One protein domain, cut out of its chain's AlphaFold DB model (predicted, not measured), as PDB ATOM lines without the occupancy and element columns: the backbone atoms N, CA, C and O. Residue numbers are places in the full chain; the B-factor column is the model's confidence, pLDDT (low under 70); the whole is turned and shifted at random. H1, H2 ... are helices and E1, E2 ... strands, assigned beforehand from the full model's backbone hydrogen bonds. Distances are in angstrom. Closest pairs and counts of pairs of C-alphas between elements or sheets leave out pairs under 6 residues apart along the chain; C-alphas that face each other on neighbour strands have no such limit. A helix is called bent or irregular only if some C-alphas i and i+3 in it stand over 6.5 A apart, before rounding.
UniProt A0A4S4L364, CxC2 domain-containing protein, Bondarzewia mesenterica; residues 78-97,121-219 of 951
ATOM      1  N   GLU A  78      36.087 -83.637  16.051       72.38
ATOM      2  CA  GLU A  78      35.524 -84.410  17.168       72.38
ATOM      3  C   GLU A  78      35.581 -85.923  16.909       72.38
ATOM      4  O   GLU A  78      36.019 -86.683  17.771       72.38
ATOM      5  N   ARG A  79      35.197 -86.371  15.705       74.50
ATOM      6  CA  ARG A  79      35.233 -87.793  15.323       74.50
ATOM      7  C   ARG A  79      36.659 -88.313  15.209       74.50
ATOM      8  O   ARG A  79      36.940 -89.416  15.673       74.50
ATOM      9  N   GLN A  80      37.557 -87.508  14.643       79.50
ATOM     10  CA  GLN A  80      38.985 -87.818  14.607       79.50
ATOM     11  C   GLN A  80      39.539 -88.000  16.026       79.50
ATOM     12  O   GLN A  80      40.242 -88.973  16.278       79.50
ATOM     13  N   ALA A  81      39.172 -87.127  16.971       74.56
ATOM     14  CA  ALA A  81      39.604 -87.227  18.363       74.56
ATOM     15  C   ALA A  81      39.060 -88.483  19.066       74.56
ATOM     16  O   ALA A  81      39.820 -89.176  19.743       74.56
ATOM     17  N   VAL A  82      37.775 -88.812  18.883       77.81
ATOM     18  CA  VAL A  82      37.167 -90.038  19.438       77.81
ATOM     19  C   VAL A  82      37.878 -91.283  18.908       77.81
ATOM     20  O   VAL A  82      38.294 -92.136  19.693       77.81
ATOM     21  N   MET A  83      38.091 -91.360  17.593       83.06
ATOM     22  CA  MET A  83      38.766 -92.502  16.974       83.06
ATOM     23  C   MET A  83      40.238 -92.595  17.360       83.06
ATOM     24  O   MET A  83      40.731 -93.686  17.642       83.06
ATOM     25  N   TRP A  84      40.932 -91.459  17.443       82.44
ATOM     26  CA  TRP A  84      42.308 -91.402  17.921       82.44
ATOM     27  C   TRP A  84      42.426 -91.939  19.351       82.44
ATOM     28  O   TRP A  84      43.285 -92.777  19.623       82.44
ATOM     29  N   LEU A  85      41.521 -91.545  20.253       81.44
ATOM     30  CA  LEU A  85      41.482 -92.070  21.622       81.44
ATOM     31  C   LEU A  85      41.162 -93.571  21.661       81.44
ATOM     32  O   LEU A  85      41.767 -94.295  22.454       81.44
ATOM     33  N   ALA A  86      40.276 -94.058  20.786       82.50
ATOM     34  CA  ALA A  86      39.953 -95.480  20.688       82.50
ATOM     35  C   ALA A  86      41.192 -96.333  20.356       82.50
ATOM     36  O   ALA A  86      41.356 -97.412  20.927       82.50
ATOM     37  N   THR A  87      42.123 -95.837  19.523       80.44
ATOM     38  CA  THR A  87      43.368 -96.572  19.190       80.44
ATOM     39  C   THR A  87      44.235 -96.899  20.413       80.44
ATOM     40  O   THR A  87      44.986 -97.876  20.392       80.44
ATOM     41  N   ALA A  88      44.105 -96.157  21.522       76.69
ATOM     42  CA  ALA A  88      44.815 -96.463  22.765       76.69
ATOM     43  C   ALA A  88      44.447 -97.848  23.323       76.69
ATOM     44  O   ALA A  88      45.298 -98.511  23.924       76.69
ATOM     45  N   LYS A  89      43.215 -98.313  23.071       79.06
ATOM     46  CA  LYS A  89      42.728 -99.636  23.489       79.06
ATOM     47  C   LYS A  89      43.450-100.777  22.782       79.06
ATOM     48  O   LYS A  89      43.460-101.874  23.311       79.06
ATOM     49  N   LEU A  90      44.101-100.535  21.644       75.94
ATOM     50  CA  LEU A  90      44.840-101.563  20.906       75.94
ATOM     51  C   LEU A  90      46.266-101.802  21.455       75.94
ATOM     52  O   LEU A  90      46.975-102.671  20.955       75.94
ATOM     53  N   ARG A  91      46.722-101.072  22.490       67.38
ATOM     54  CA  ARG A  91      48.099-101.172  23.024       67.38
ATOM     55  C   ARG A  91      48.271-102.272  24.101       67.38
ATOM     56  O   ARG A  91      47.423-102.371  24.990       67.38
ATOM     57  N   PRO A  92      49.397-103.031  24.112       56.91
ATOM     58  CA  PRO A  92      50.474-103.004  23.130       56.91
ATOM     59  C   PRO A  92      50.089-103.814  21.888       56.91
ATOM     60  O   PRO A  92      49.721-104.983  21.992       56.91
ATOM     61  N   MET A  93      50.199-103.177  20.720       61.75
ATOM     62  CA  MET A  93      49.979-103.825  19.429       61.75
ATOM     63  C   MET A  93      51.117-104.810  19.137       61.75
ATOM     64  O   MET A  93      52.216-104.693  19.692       61.75
ATOM     65  N   HIS A  94      50.859-105.794  18.273       58.41
ATOM     66  CA  HIS A  94      51.890-106.721  17.820       58.41
ATOM     67  C   HIS A  94      53.056-105.921  17.230       58.41
ATOM     68  O   HIS A  94      52.866-105.141  16.298       58.41
ATOM     69  N   LYS A  95      54.263-106.103  17.783       59.12
ATOM     70  CA  LYS A  95      55.472-105.560  17.158       59.12
ATOM     71  C   LYS A  95      55.558-106.119  15.735       59.12
ATOM     72  O   LYS A  95      55.312-107.323  15.581       59.12
ATOM     73  N   PRO A  96      55.909-105.300  14.729       60.31
ATOM     74  CA  PRO A  96      56.171-105.820  13.397       60.31
ATOM     75  C   PRO A  96      57.214-106.941  13.512       60.31
ATOM     76  O   PRO A  96      58.225-106.809  14.204       60.31
ATOM     77  N   LYS A  97      56.895-108.103  12.941       58.84
ATOM     78  CA  LYS A  97      57.799-109.252  12.855       58.84
ATOM     79  C   LYS A  97      58.268-109.316  11.418       58.84
ATOM     80  O   LYS A  97      57.419-109.333  10.538       58.84
ATOM     81  N   SER A 121      53.203-100.209  14.177       74.25
ATOM     82  CA  SER A 121      52.402-101.429  14.313       74.25
ATOM     83  C   SER A 121      51.359-101.577  13.211       74.25
ATOM     84  O   SER A 121      50.908-100.585  12.641       74.25
ATOM     85  N   THR A 122      50.911-102.814  13.002       78.88
ATOM     86  CA  THR A 122      49.748-103.141  12.171       78.88
ATOM     87  C   THR A 122      48.848-104.118  12.925       78.88
ATOM     88  O   THR A 122      49.340-105.077  13.526       78.88
ATOM     89  N   VAL A 123      47.537-103.876  12.913       79.38
ATOM     90  CA  VAL A 123      46.519-104.785  13.463       79.38
ATOM     91  C   VAL A 123      45.521-105.110  12.366       79.38
ATOM     92  O   VAL A 123      44.857-104.215  11.855       79.38
ATOM     93  N   GLU A 124      45.401-106.393  12.039       81.56
ATOM     94  CA  GLU A 124      44.421-106.902  11.081       81.56
ATOM     95  C   GLU A 124      43.332-107.672  11.831       81.56
ATOM     96  O   GLU A 124      43.600-108.519  12.694       81.56
ATOM     97  N   MET A 125      42.086-107.342  11.519       84.81
ATOM     98  CA  MET A 125      40.893-107.958  12.083       84.81
ATOM     99  C   MET A 125      40.029-108.449  10.930       84.81
ATOM    100  O   MET A 125      39.734-107.691  10.015       84.81
ATOM    101  N   SER A 126      39.605-109.708  10.980       85.25
ATOM    102  CA  SER A 126      38.703-110.300   9.988       85.25
ATOM    103  C   SER A 126      37.685-111.217  10.655       85.25
ATOM    104  O   SER A 126      38.037-111.965  11.578       85.25
ATOM    105  N   LEU A 127      36.437-111.145  10.179       78.06
ATOM    106  CA  LEU A 127      35.338-112.033  10.568       78.06
ATOM    107  C   LEU A 127      35.502-113.445  10.013       78.06
ATOM    108  O   LEU A 127      35.090-114.407  10.647       78.06
ATOM    109  N   GLY A 128      36.080-113.579   8.825       75.06
ATOM    110  CA  GLY A 128      36.120-114.852   8.125       75.06
ATOM    111  C   GLY A 128      37.139-114.819   7.007       75.06
ATOM    112  O   GLY A 128      36.866-114.286   5.932       75.06
ATOM    113  N   TRP A 129      38.301-115.416   7.265       73.69
ATOM    114  CA  TRP A 129      39.333-115.662   6.265       73.69
ATOM    115  C   TRP A 129      39.642-117.148   6.147       73.69
ATOM    116  O   TRP A 129      39.495-117.928   7.092       73.69
ATOM    117  N   PHE A 130      40.111-117.510   4.960       65.12
ATOM    118  CA  PHE A 130      40.834-118.745   4.744       65.12
ATOM    119  C   PHE A 130      42.211-118.647   5.406       65.12
ATOM    120  O   PHE A 130      42.871-117.608   5.333       65.12
ATOM    121  N   GLU A 131      42.662-119.724   6.049       58.69
ATOM    122  CA  GLU A 131      44.054-119.802   6.493       58.69
ATOM    123  C   GLU A 131      44.993-119.662   5.283       58.69
ATOM    124  O   GLU A 131      44.661-120.041   4.158       58.69
ATOM    125  N   GLN A 132      46.171-119.073   5.495       52.06
ATOM    126  CA  GLN A 132      47.123-118.823   4.416       52.06
ATOM    127  C   GLN A 132      47.446-120.136   3.674       52.06
ATOM    128  O   GLN A 132      47.800-121.125   4.309       52.06
ATOM    129  N   ALA A 133      47.338-120.116   2.339       51.31
ATOM    130  CA  ALA A 133      47.449-121.272   1.433       51.31
ATOM    131  C   ALA A 133      46.251-122.254   1.392       51.31
ATOM    132  O   ALA A 133      46.343-123.276   0.713       51.31
ATOM    133  N   HIS A 134      45.114-121.933   2.018       52.97
ATOM    134  CA  HIS A 134      43.913-122.781   2.050       52.97
ATOM    135  C   HIS A 134      42.697-122.119   1.378       52.97
ATOM    136  O   HIS A 134      41.723-121.792   2.034       52.97
ATOM    137  N   TYR A 135      42.724-121.924   0.058       55.47
ATOM    138  CA  TYR A 135      41.681-121.185  -0.683       55.47
ATOM    139  C   TYR A 135      40.462-122.026  -1.120       55.47
ATOM    140  O   TYR A 135      39.702-121.601  -1.989       55.47
ATOM    141  N   THR A 136      40.295-123.240  -0.589       56.97
ATOM    142  CA  THR A 136      39.239-124.182  -1.000       56.97
ATOM    143  C   THR A 136      38.143-124.297   0.058       56.97
ATOM    144  O   THR A 136      38.379-124.097   1.248       56.97
ATOM    145  N   THR A 137      36.935-124.684  -0.362       55.53
ATOM    146  CA  THR A 137      35.781-124.944   0.524       55.53
ATOM    147  C   THR A 137      36.007-126.093   1.516       55.53
ATOM    148  O   THR A 137      35.186-126.303   2.405       55.53
ATOM    149  N   GLU A 138      37.109-126.835   1.374       56.28
ATOM    150  CA  GLU A 138      37.531-127.907   2.279       56.28
ATOM    151  C   GLU A 138      38.027-127.375   3.632       56.28
ATOM    152  O   GLU A 138      37.978-128.092   4.633       56.28
ATOM    153  N   PHE A 139      38.466-126.114   3.685       64.25
ATOM    154  CA  PHE A 139      38.910-125.455   4.908       64.25
ATOM    155  C   PHE A 139      37.859-124.434   5.345       64.25
ATOM    156  O   PHE A 139      37.541-123.494   4.621       64.25
ATOM    157  N   GLY A 140      37.299-124.626   6.542       67.62
ATOM    158  CA  GLY A 140      36.310-123.703   7.099       67.62
ATOM    159  C   GLY A 140      36.885-122.301   7.311       67.62
ATOM    160  O   GLY A 140      38.050-122.150   7.690       67.62
ATOM    161  N   LEU A 141      36.055-121.279   7.093       77.19
ATOM    162  CA  LEU A 141      36.392-119.896   7.424       77.19
ATOM    163  C   LEU A 141      36.622-119.759   8.929       77.19
ATOM    164  O   LEU A 141      35.876-120.324   9.731       77.19
ATOM    165  N   LYS A 142      37.638-118.983   9.309       74.12
ATOM    166  CA  LYS A 142      37.939-118.691  10.714       74.12
ATOM    167  C   LYS A 142      38.030-117.192  10.957       74.12
ATOM    168  O   LYS A 142      38.524-116.440  10.113       74.12
ATOM    169  N   CYS A 143      37.604-116.782  12.148       76.44
ATOM    170  CA  CYS A 143      37.865-115.448  12.670       76.44
ATOM    171  C   CYS A 143      39.374-115.239  12.851       76.44
ATOM    172  O   CYS A 143      40.117-116.163  13.201       76.44
ATOM    173  N   SER A 144      39.827-114.000  12.662       76.62
ATOM    174  CA  SER A 144      41.217-113.628  12.945       76.62
ATOM    175  C   SER A 144      41.610-113.945  14.398       76.62
ATOM    176  O   SER A 144      40.795-113.835  15.318       76.62
ATOM    177  N   MET A 145      42.884-114.296  14.627       69.88
ATOM    178  CA  MET A 145      43.402-114.591  15.976       69.88
ATOM    179  C   MET A 145      43.216-113.433  16.965       69.88
ATOM    180  O   MET A 145      43.196-113.666  18.171       69.88
ATOM    181  N   SER A 146      43.035-112.212  16.456       71.00
ATOM    182  CA  SER A 146      42.686-110.999  17.200       71.00
ATOM    183  C   SER A 146      41.397-111.129  18.033       71.00
ATOM    184  O   SER A 146      41.178-110.300  18.913       71.00
ATOM    185  N   PHE A 147      40.574-112.159  17.782       70.56
ATOM    186  CA  PHE A 147      39.334-112.469  18.507       70.56
ATOM    187  C   PHE A 147      39.368-113.800  19.282       70.56
ATOM    188  O   PHE A 147      38.331-114.249  19.753       70.56
ATOM    189  N   ASN A 148      40.521-114.469  19.403       65.38
ATOM    190  CA  ASN A 148      40.595-115.788  20.040       65.38
ATOM    191  C   ASN A 148      40.654-115.678  21.583       65.38
ATOM    192  O   ASN A 148      41.597-115.099  22.122       65.38
ATOM    193  N   ASP A 149      39.704-116.307  22.287       49.78
ATOM    194  CA  ASP A 149      39.440-116.229  23.745       49.78
ATOM    195  C   ASP A 149      40.543-116.788  24.677       49.78
ATOM    196  O   ASP A 149      40.324-117.020  25.868       49.78
ATOM    197  N   ARG A 150      41.762-117.040  24.185       50.03
ATOM    198  CA  ARG A 150      42.839-117.620  25.017       50.03
ATOM    199  C   ARG A 150      43.490-116.642  25.998       50.03
ATOM    200  O   ARG A 150      44.314-117.068  26.803       50.03
ATOM    201  N   HIS A 151      43.090-115.379  25.992       43.81
ATOM    202  CA  HIS A 151      43.370-114.406  27.041       43.81
ATOM    203  C   HIS A 151      42.156-113.476  27.145       43.81
ATOM    204  O   HIS A 151      41.553-113.204  26.116       43.81
ATOM    205  N   ASP A 152      41.812-113.003  28.351       46.81
ATOM    206  CA  ASP A 152      40.730-112.049  28.709       46.81
ATOM    207  C   ASP A 152      40.828-110.669  28.009       46.81
ATOM    208  O   ASP A 152      40.612-109.603  28.591       46.81
ATOM    209  N   ASP A 153      41.215-110.654  26.745       60.41
ATOM    210  CA  ASP A 153      41.616-109.488  26.009       60.41
ATOM    211  C   ASP A 153      40.489-109.003  25.095       60.41
ATOM    212  O   ASP A 153      40.494-109.147  23.874       60.41
ATOM    213  N   LEU A 154      39.490-108.384  25.717       69.44
ATOM    214  CA  LEU A 154      38.360-107.762  25.026       69.44
ATOM    215  C   LEU A 154      38.743-106.452  24.300       69.44
ATOM    216  O   LEU A 154      37.851-105.714  23.884       69.44
ATOM    217  N   ARG A 155      40.032-106.127  24.130       77.44
ATOM    218  CA  ARG A 155      40.492-104.856  23.539       77.44
ATOM    219  C   ARG A 155      40.018-104.651  22.103       77.44
ATOM    220  O   ARG A 155      39.467-103.594  21.804       77.44
ATOM    221  N   CYS A 156      40.155-105.662  21.239       78.44
ATOM    222  CA  CYS A 156      39.659-105.601  19.856       78.44
ATOM    223  C   CYS A 156      38.131-105.443  19.822       78.44
ATOM    224  O   CYS A 156      37.605-104.634  19.064       78.44
ATOM    225  N   HIS A 157      37.419-106.141  20.713       78.94
ATOM    226  CA  HIS A 157      35.966-106.024  20.854       78.94
ATOM    227  C   HIS A 157      35.529-104.617  21.300       78.94
ATOM    228  O   HIS A 157      34.571-104.066  20.766       78.94
ATOM    229  N   GLN A 158      36.238-104.017  22.259       81.25
ATOM    230  CA  GLN A 158      35.972-102.656  22.737       81.25
ATOM    231  C   GLN A 158      36.337-101.593  21.697       81.25
ATOM    232  O   GLN A 158      35.672-100.563  21.629       81.25
ATOM    233  N   TRP A 159      37.378-101.826  20.896       86.06
ATOM    234  CA  TRP A 159      37.726-100.943  19.786       86.06
ATOM    235  C   TRP A 159      36.666-100.990  18.681       86.06
ATOM    236  O   TRP A 159      36.255 -99.935  18.208       86.06
ATOM    237  N   LEU A 160      36.152-102.178  18.330       81.00
ATOM    238  CA  LEU A 160      35.049-102.312  17.368       81.00
ATOM    239  C   LEU A 160      33.801-101.541  17.813       81.00
ATOM    240  O   LEU A 160      33.149-100.912  16.984       81.00
ATOM    241  N   GLN A 161      33.496-101.532  19.116       80.69
ATOM    242  CA  GLN A 161      32.392-100.733  19.655       80.69
ATOM    243  C   GLN A 161      32.597 -99.235  19.398       80.69
ATOM    244  O   GLN A 161      31.691 -98.595  18.871       80.69
ATOM    245  N   ASP A 162      33.782 -98.694  19.687       80.38
ATOM    246  CA  ASP A 162      34.093 -97.281  19.422       80.38
ATOM    247  C   ASP A 162      34.150 -96.959  17.917       80.38
ATOM    248  O   ASP A 162      33.806 -95.856  17.498       80.38
ATOM    249  N   PHE A 163      34.569 -97.926  17.095       81.94
ATOM    250  CA  PHE A 163      34.646 -97.801  15.638       81.94
ATOM    251  C   PHE A 163      33.266 -97.786  14.966       81.94
ATOM    252  O   PHE A 163      33.154 -97.359  13.816       81.94
ATOM    253  N   THR A 164      32.206 -98.197  15.673       77.94
ATOM    254  CA  THR A 164      30.846 -98.329  15.125       77.94
ATOM    255  C   THR A 164      30.372 -97.075  14.402       77.94
ATOM    256  O   THR A 164      29.893 -97.157  13.271       77.94
ATOM    257  N   ASP A 165      30.559 -95.909  15.017       72.06
ATOM    258  CA  ASP A 165      30.089 -94.640  14.461       72.06
ATOM    259  C   ASP A 165      30.830 -94.249  13.178       72.06
ATOM    260  O   ASP A 165      30.212 -93.758  12.230       72.06
ATOM    261  N   LEU A 166      32.151 -94.462  13.125       77.88
ATOM    262  CA  LEU A 166      32.942 -94.199  11.920       77.88
ATOM    263  C   LEU A 166      32.593 -95.208  10.821       77.88
ATOM    264  O   LEU A 166      32.376 -94.824   9.674       77.88
ATOM    265  N   SER A 167      32.475 -96.483  11.176       80.88
ATOM    266  CA  SER A 167      32.128 -97.555  10.247       80.88
ATOM    267  C   SER A 167      30.751 -97.360   9.607       80.88
ATOM    268  O   SER A 167      30.585 -97.588   8.405       80.88
ATOM    269  N   ALA A 168      29.769 -96.872  10.371       73.50
ATOM    270  CA  ALA A 168      28.449 -96.530   9.850       73.50
ATOM    271  C   ALA A 168      28.515 -95.400   8.809       73.50
ATOM    272  O   ALA A 168      27.812 -95.458   7.799       73.50
ATOM    273  N   ILE A 169      29.386 -94.403   9.014       72.06
ATOM    274  CA  ILE A 169      29.625 -93.331   8.038       72.06
ATOM    275  C   ILE A 169      30.266 -93.893   6.773       72.06
ATOM    276  O   ILE A 169      29.748 -93.652   5.687       72.06
ATOM    277  N   LEU A 170      31.346 -94.667   6.904       78.94
ATOM    278  CA  LEU A 170      32.044 -95.263   5.761       78.94
ATOM    279  C   LEU A 170      31.112 -96.169   4.946       78.94
ATOM    280  O   LEU A 170      31.053 -96.067   3.725       78.94
ATOM    281  N   SER A 171      30.312 -96.993   5.626       77.06
ATOM    282  CA  SER A 171      29.313 -97.859   4.991       77.06
ATOM    283  C   SER A 171      28.196 -97.047   4.325       77.06
ATOM    284  O   SER A 171      27.739 -97.392   3.236       77.06
ATOM    285  N   GLY A 172      27.768 -95.943   4.947       68.31
ATOM    286  CA  GLY A 172      26.806 -95.006   4.367       68.31
ATOM    287  C   GLY A 172      27.334 -94.331   3.101       68.31
ATOM    288  O   GLY A 172      26.604 -94.244   2.115       68.31
ATOM    289  N   ILE A 173      28.606 -93.924   3.098       69.69
ATOM    290  CA  ILE A 173      29.270 -93.375   1.912       69.69
ATOM    291  C   ILE A 173      29.382 -94.454   0.832       69.69
ATOM    292  O   ILE A 173      28.959 -94.199  -0.293       69.69
ATOM    293  N   LEU A 174      29.830 -95.675   1.165       77.25
ATOM    294  CA  LEU A 174      29.910 -96.793   0.214       77.25
ATOM    295  C   LEU A 174      28.563 -97.085  -0.444       77.25
ATOM    296  O   LEU A 174      28.493 -97.293  -1.647       77.25
ATOM    297  N   ARG A 175      27.474 -97.055   0.327       74.31
ATOM    298  CA  ARG A 175      26.124 -97.254  -0.210       74.31
ATOM    299  C   ARG A 175      25.741 -96.208  -1.259       74.31
ATOM    300  O   ARG A 175      24.951 -96.515  -2.149       74.31
ATOM    301  N   ILE A 176      26.253 -94.986  -1.128       63.78
ATOM    302  CA  ILE A 176      26.009 -93.893  -2.074       63.78
ATOM    303  C   ILE A 176      26.908 -94.052  -3.304       63.78
ATOM    304  O   ILE A 176      26.405 -93.967  -4.422       63.78
ATOM    305  N   ILE A 177      28.208 -94.290  -3.107       66.81
ATOM    306  CA  ILE A 177      29.192 -94.287  -4.202       66.81
ATOM    307  C   ILE A 177      29.277 -95.622  -4.958       66.81
ATOM    308  O   ILE A 177      29.614 -95.625  -6.135       66.81
ATOM    309  N   HIS A 178      28.963 -96.747  -4.307       75.19
ATOM    310  CA  HIS A 178      28.975 -98.093  -4.886       75.19
ATOM    311  C   HIS A 178      27.921 -99.007  -4.215       75.19
ATOM    312  O   HIS A 178      28.255 -99.926  -3.457       75.19
ATOM    313  N   PRO A 179      26.620 -98.816  -4.507       74.19
ATOM    314  CA  PRO A 179      25.536 -99.551  -3.852       74.19
ATOM    315  C   PRO A 179      25.643-101.073  -4.012       74.19
ATOM    316  O   PRO A 179      25.332-101.802  -3.075       74.19
ATOM    317  N   GLU A 180      26.109-101.566  -5.163       78.94
ATOM    318  CA  GLU A 180      26.244-103.007  -5.418       78.94
ATOM    319  C   GLU A 180      27.244-103.679  -4.467       78.94
ATOM    320  O   GLU A 180      26.903-104.675  -3.836       78.94
ATOM    321  N   GLN A 181      28.435-103.099  -4.282       86.50
ATOM    322  CA  GLN A 181      29.431-103.578  -3.325       86.50
ATOM    323  C   GLN A 181      28.910-103.492  -1.888       86.50
ATOM    324  O   GLN A 181      29.119-104.419  -1.108       86.50
ATOM    325  N   TYR A 182      28.184-102.425  -1.534       80.88
ATOM    326  CA  TYR A 182      27.542-102.328  -0.221       80.88
ATOM    327  C   TYR A 182      26.561-103.487   0.014       80.88
ATOM    328  O   TYR A 182      26.627-104.147   1.050       80.88
ATOM    329  N   PHE A 183      25.663-103.765  -0.939       78.00
ATOM    330  CA  PHE A 183      24.695-104.859  -0.805       78.00
ATOM    331  C   PHE A 183      25.369-106.234  -0.817       78.00
ATOM    332  O   PHE A 183      24.978-107.089  -0.026       78.00
ATOM    333  N   ALA A 184      26.414-106.424  -1.626       84.31
ATOM    334  CA  ALA A 184      27.230-107.636  -1.603       84.31
ATOM    335  C   ALA A 184      27.922-107.836  -0.241       84.31
ATOM    336  O   ALA A 184      27.976-108.955   0.265       84.31
ATOM    337  N   GLY A 185      28.393-106.753   0.388       83.56
ATOM    338  CA  GLY A 185      28.931-106.772   1.748       83.56
ATOM    339  C   GLY A 185      27.885-107.195   2.782       83.56
ATOM    340  O   GLY A 185      28.156-108.060   3.608       83.56
ATOM    341  N   ILE A 186      26.659-106.665   2.697       80.12
ATOM    342  CA  ILE A 186      25.545-107.087   3.566       80.12
ATOM    343  C   ILE A 186      25.216-108.571   3.373       80.12
ATOM    344  O   ILE A 186      25.124-109.301   4.356       80.12
ATOM    345  N   GLU A 187      25.102-109.036   2.128       83.50
ATOM    346  CA  GLU A 187      24.850-110.452   1.827       83.50
ATOM    347  C   GLU A 187      25.989-111.347   2.347       83.50
ATOM    348  O   GLU A 187      25.751-112.439   2.867       83.50
ATOM    349  N   CYS A 188      27.238-110.881   2.254       84.56
ATOM    350  CA  CYS A 188      28.390-111.564   2.837       84.56
ATOM    351  C   CYS A 188      28.256-111.685   4.362       84.56
ATOM    352  O   CYS A 188      28.459-112.774   4.898       84.56
ATOM    353  N   MET A 189      27.855-110.614   5.055       82.69
ATOM    354  CA  MET A 189      27.623-110.634   6.504       82.69
ATOM    355  C   MET A 189      26.495-111.589   6.901       82.69
ATOM    356  O   MET A 189      26.635-112.311   7.886       82.69
ATOM    357  N   GLU A 190      25.406-111.641   6.128       81.50
ATOM    358  CA  GLU A 190      24.306-112.589   6.349       81.50
ATOM    359  C   GLU A 190      24.794-114.039   6.230       81.50
ATOM    360  O   GLU A 190      24.587-114.831   7.149       81.50
ATOM    361  N   LYS A 191      25.547-114.362   5.169       82.56
ATOM    362  CA  LYS A 191      26.122-115.704   4.960       82.56
ATOM    363  C   LYS A 191      27.161-116.085   6.016       82.56
ATOM    364  O   LYS A 191      27.229-117.244   6.415       82.56
ATOM    365  N   LEU A 192      27.980-115.135   6.472       81.69
ATOM    366  CA  LEU A 192      28.912-115.360   7.584       81.69
ATOM    367  C   LEU A 192      28.164-115.592   8.904       81.69
ATOM    368  O   LEU A 192      28.639-116.348   9.748       81.69
ATOM    369  N   GLY A 193      26.986-114.981   9.065       79.94
ATOM    370  CA  GLY A 193      26.101-115.180  10.212       79.94
ATOM    371  C   GLY A 193      25.550-116.603  10.327       79.94
ATOM    372  O   GLY A 193      25.302-117.064  11.440       79.94
ATOM    373  N   ASP A 194      25.426-117.323   9.209       79.88
ATOM    374  CA  ASP A 194      24.988-118.725   9.188       79.88
ATOM    375  C   ASP A 194      26.083-119.707   9.663       79.88
ATOM    376  O   ASP A 194      25.799-120.871   9.964       79.88
ATOM    377  N   ILE A 195      27.341-119.258   9.763       80.44
ATOM    378  CA  ILE A 195      28.469-120.078  10.223       80.44
ATOM    379  C   ILE A 195      28.533-120.039  11.752       80.44
ATOM    380  O   ILE A 195      28.741-118.989  12.358       80.44
ATOM    381  N   THR A 196      28.403-121.209  12.386       70.06
ATOM    382  CA  THR A 196      28.224-121.340  13.843       70.06
ATOM    383  C   THR A 196      29.305-120.617  14.655       70.06
ATOM    384  O   THR A 196      28.963-119.868  15.566       70.06
ATOM    385  N   ASP A 197      30.579-120.750  14.274       70.19
ATOM    386  CA  ASP A 197      31.727-120.172  14.999       70.19
ATOM    387  C   ASP A 197      31.925-118.657  14.772       70.19
ATOM    388  O   ASP A 197      32.685-118.017  15.496       70.19
ATOM    389  N   ILE A 198      31.252-118.070  13.775       78.88
ATOM    390  CA  ILE A 198      31.405-116.657  13.373       78.88
ATOM    391  C   ILE A 198      30.155-115.838  13.746       78.88
ATOM    392  O   ILE A 198      30.246-114.635  13.998       78.88
ATOM    393  N   SER A 199      28.998-116.501  13.853       77.00
ATOM    394  CA  SER A 199      27.671-115.912  14.086       77.00
ATOM    395  C   SER A 199      27.605-114.880  15.224       77.00
ATOM    396  O   SER A 199      27.025-113.805  15.050       77.00
ATOM    397  N   GLU A 200      28.244-115.136  16.374       75.31
ATOM    398  CA  GLU A 200      28.241-114.196  17.508       75.31
ATOM    399  C   GLU A 200      29.006-112.898  17.195       75.31
ATOM    400  O   GLU A 200      28.593-111.809  17.613       75.31
ATOM    401  N   LEU A 201      30.104-112.994  16.442       76.19
ATOM    402  CA  LEU A 201      30.957-111.853  16.115       76.19
ATOM    403  C   LEU A 201      30.329-110.969  15.029       76.19
ATOM    404  O   LEU A 201      30.457-109.747  15.112       76.19
ATOM    405  N   VAL A 202      29.574-111.552  14.086       80.75
ATOM    406  CA  VAL A 202      28.805-110.799  13.069       80.75
ATOM    407  C   VAL A 202      27.871-109.782  13.728       80.75
ATOM    408  O   VAL A 202      27.782-108.643  13.282       80.75
ATOM    409  N   HIS A 203      27.234-110.133  14.850       74.56
ATOM    410  CA  HIS A 203      26.346-109.215  15.574       74.56
ATOM    411  C   HIS A 203      27.052-108.001  16.197       74.56
ATOM    412  O   HIS A 203      26.387-107.022  16.543       74.56
ATOM    413  N   ARG A 204      28.376-108.063  16.372       73.31
ATOM    414  CA  ARG A 204      29.201-106.992  16.955       73.31
ATOM    415  C   ARG A 204      30.094-106.309  15.919       73.31
ATOM    416  O   ARG A 204      30.858-105.418  16.284       73.31
ATOM    417  N   TRP A 205      30.012-106.721  14.656       82.38
ATOM    418  CA  TRP A 205      30.838-106.201  13.579       82.38
ATOM    419  C   TRP A 205      30.167-104.997  12.911       82.38
ATOM    420  O   TRP A 205      29.071-105.130  12.369       82.38
ATOM    421  N   PRO A 206      30.786-103.807  12.944       76.69
ATOM    422  CA  PRO A 206      30.114-102.586  12.521       76.69
ATOM    423  C   PRO A 206      30.293-102.246  11.032       76.69
ATOM    424  O   PRO A 206      29.827-101.192  10.596       76.69
ATOM    425  N   SER A 207      31.020-103.061  10.261       83.44
ATOM    426  CA  SER A 207      31.405-102.774   8.870       83.44
ATOM    427  C   SER A 207      30.730-103.721   7.887       83.44
ATOM    428  O   SER A 207      30.454-104.869   8.214       83.44
ATOM    429  N   VAL A 208      30.502-103.256   6.659       81.75
ATOM    430  CA  VAL A 208      30.077-104.108   5.533       81.75
ATOM    431  C   VAL A 208      31.242-104.867   4.887       81.75
ATOM    432  O   VAL A 208      31.018-105.791   4.113       81.75
ATOM    433  N   PHE A 209      32.484-104.514   5.231       86.81
ATOM    434  CA  PHE A 209      33.684-105.257   4.849       86.81
ATOM    435  C   PHE A 209      33.969-106.356   5.870       86.81
ATOM    436  O   PHE A 209      33.897-106.113   7.073       86.81
ATOM    437  N   ASN A 210      34.344-107.550   5.414       85.56
ATOM    438  CA  ASN A 210      34.682-108.684   6.283       85.56
ATOM    439  C   ASN A 210      36.048-108.551   6.980       85.56
ATOM    440  O   ASN A 210      36.360-109.377   7.838       85.56
ATOM    441  N   GLY A 211      36.840-107.526   6.644       86.69
ATOM    442  CA  GLY A 211      38.126-107.216   7.261       86.69
ATOM    443  C   GLY A 211      38.325-105.719   7.506       86.69
ATOM    444  O   GLY A 211      37.777-104.883   6.790       86.69
ATOM    445  N   VAL A 212      39.103-105.387   8.538       87.69
ATOM    446  CA  VAL A 212      39.524-104.028   8.904       87.69
ATOM    447  C   VAL A 212      40.986-104.068   9.347       87.69
ATOM    448  O   VAL A 212      41.366-104.905  10.169       87.69
ATOM    449  N   SER A 213      41.784-103.125   8.849       87.44
ATOM    450  CA  SER A 213      43.204-102.996   9.181       87.44
ATOM    451  C   SER A 213      43.506-101.627   9.783       87.44
ATOM    452  O   SER A 213      43.098-100.599   9.247       87.44
ATOM    453  N   VAL A 214      44.253-101.608  10.886       86.44
ATOM    454  CA  VAL A 214      44.797-100.390  11.502       86.44
ATOM    455  C   VAL A 214      46.303-100.381  11.271       86.44
ATOM    456  O   VAL A 214      47.003-101.283  11.730       86.44
ATOM    457  N   ILE A 215      46.798 -99.370  10.555       85.69
ATOM    458  CA  ILE A 215      48.206 -99.238  10.157       85.69
ATOM    459  C   ILE A 215      48.781 -97.976  10.805       85.69
ATOM    460  O   ILE A 215      48.189 -96.902  10.711       85.69
ATOM    461  N   ALA A 216      49.931 -98.103  11.471       83.19
ATOM    462  CA  ALA A 216      50.572 -97.030  12.227       83.19
ATOM    463  C   ALA A 216      52.050 -96.877  11.857       83.19
ATOM    464  O   ALA A 216      52.790 -97.862  11.900       83.19
ATOM    465  N   GLN A 217      52.486 -95.637  11.597       78.50
ATOM    466  CA  GLN A 217      53.896 -95.267  11.396       78.50
ATOM    467  C   GLN A 217      54.620 -96.139  10.359       78.50
ATOM    468  O   GLN A 217      55.772 -96.528  10.564       78.50
ATOM    469  N   ARG A 218      53.915 -96.484   9.274       81.50
ATOM    470  CA  ARG A 218      54.395 -97.375   8.215       81.50
ATOM    471  C   ARG A 218      54.352 -96.680   6.860       81.50
ATOM    472  O   ARG A 218      53.277 -96.293   6.400       81.50
ATOM    473  N   LEU A 219      55.505 -96.601   6.210       80.75
ATOM    474  CA  LEU A 219      55.652 -96.254   4.803       80.75
ATOM    475  C   LEU A 219      55.039 -97.363   3.950       80.75
ATOM    476  O   LEU A 219      55.266 -98.550   4.188       80.75
TER     477      LEU A 219
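Overview. This is residues 78 to 97 and 121 to 219 of the 951 residues of the protein "CxC2 domain-containing protein" of Bondarzewia mesenterica (UniProt A0A4S4L364). Bent H2 and H3 form an arch, with H1 side by side with arm H2a at one foot and short H4 at the other, while an antiparallel ribbon of two strands, E1 and E2, is set off to one side of the arch, apart from H2b and H3. Residues 132 to 138 stick out. The printed part has 119 residues, mostly helix by class, ordered H1, E1, H2, H3, H4, E2; it is compact, with a radius of gyration of the C-alphas of 15.0 A and spans of 39 by 38 by 30 A.

Along the chain. H1, residues 78 to 90, 19.9 A long, begins at C-alpha 78 (35.524, -84.410, 17.168). E1 is residues 121 to 126. H2, residues 155 to 177, is one helix by its hydrogen bonds but bent, C-alphas 162 and 165 being 6.9 A apart; its arms are H2a, 155 to 162, and H2b, 165 to 177. H3, residues 179 to 193, measures 21.0 A; H4 is 199 to 202. E2, residues 211 to 216, ends at C-alpha 216 (50.572, -97.030, 12.227).

Arrangement. H1 touches H2a, closest C-alphas Lys 89 and Arg 155, 5.7 A, at a shallow tilt of 12 degrees, opposite ways. H2b touches H3 with residues 171 to 175 alone, closest C-alphas Arg 175 and Tyr 182, 5.3 A. H3 touches H4, closest C-alphas Gly 193 and Ser 199, 4.2 A. Between E1 and E2, N 123 and O 214 are within hydrogen-bond range at 2.9 A. So is every O i to N i+4 pair in H2a, H2b and H3, and 6 of 9 in H1; H4 is too short for one.

Size, cuts and confidence. The farthest C-alphas, Glu 78 and Glu 138, are 46.0 A apart. Residues 98 to 120 are cut out, a gap of 9.6 A between C-alphas 97 and 121. E1 to H2 is a long link. Confidence is low, pLDDT under 70, in 30 residues, among them 91 to 97 and 130 to 140.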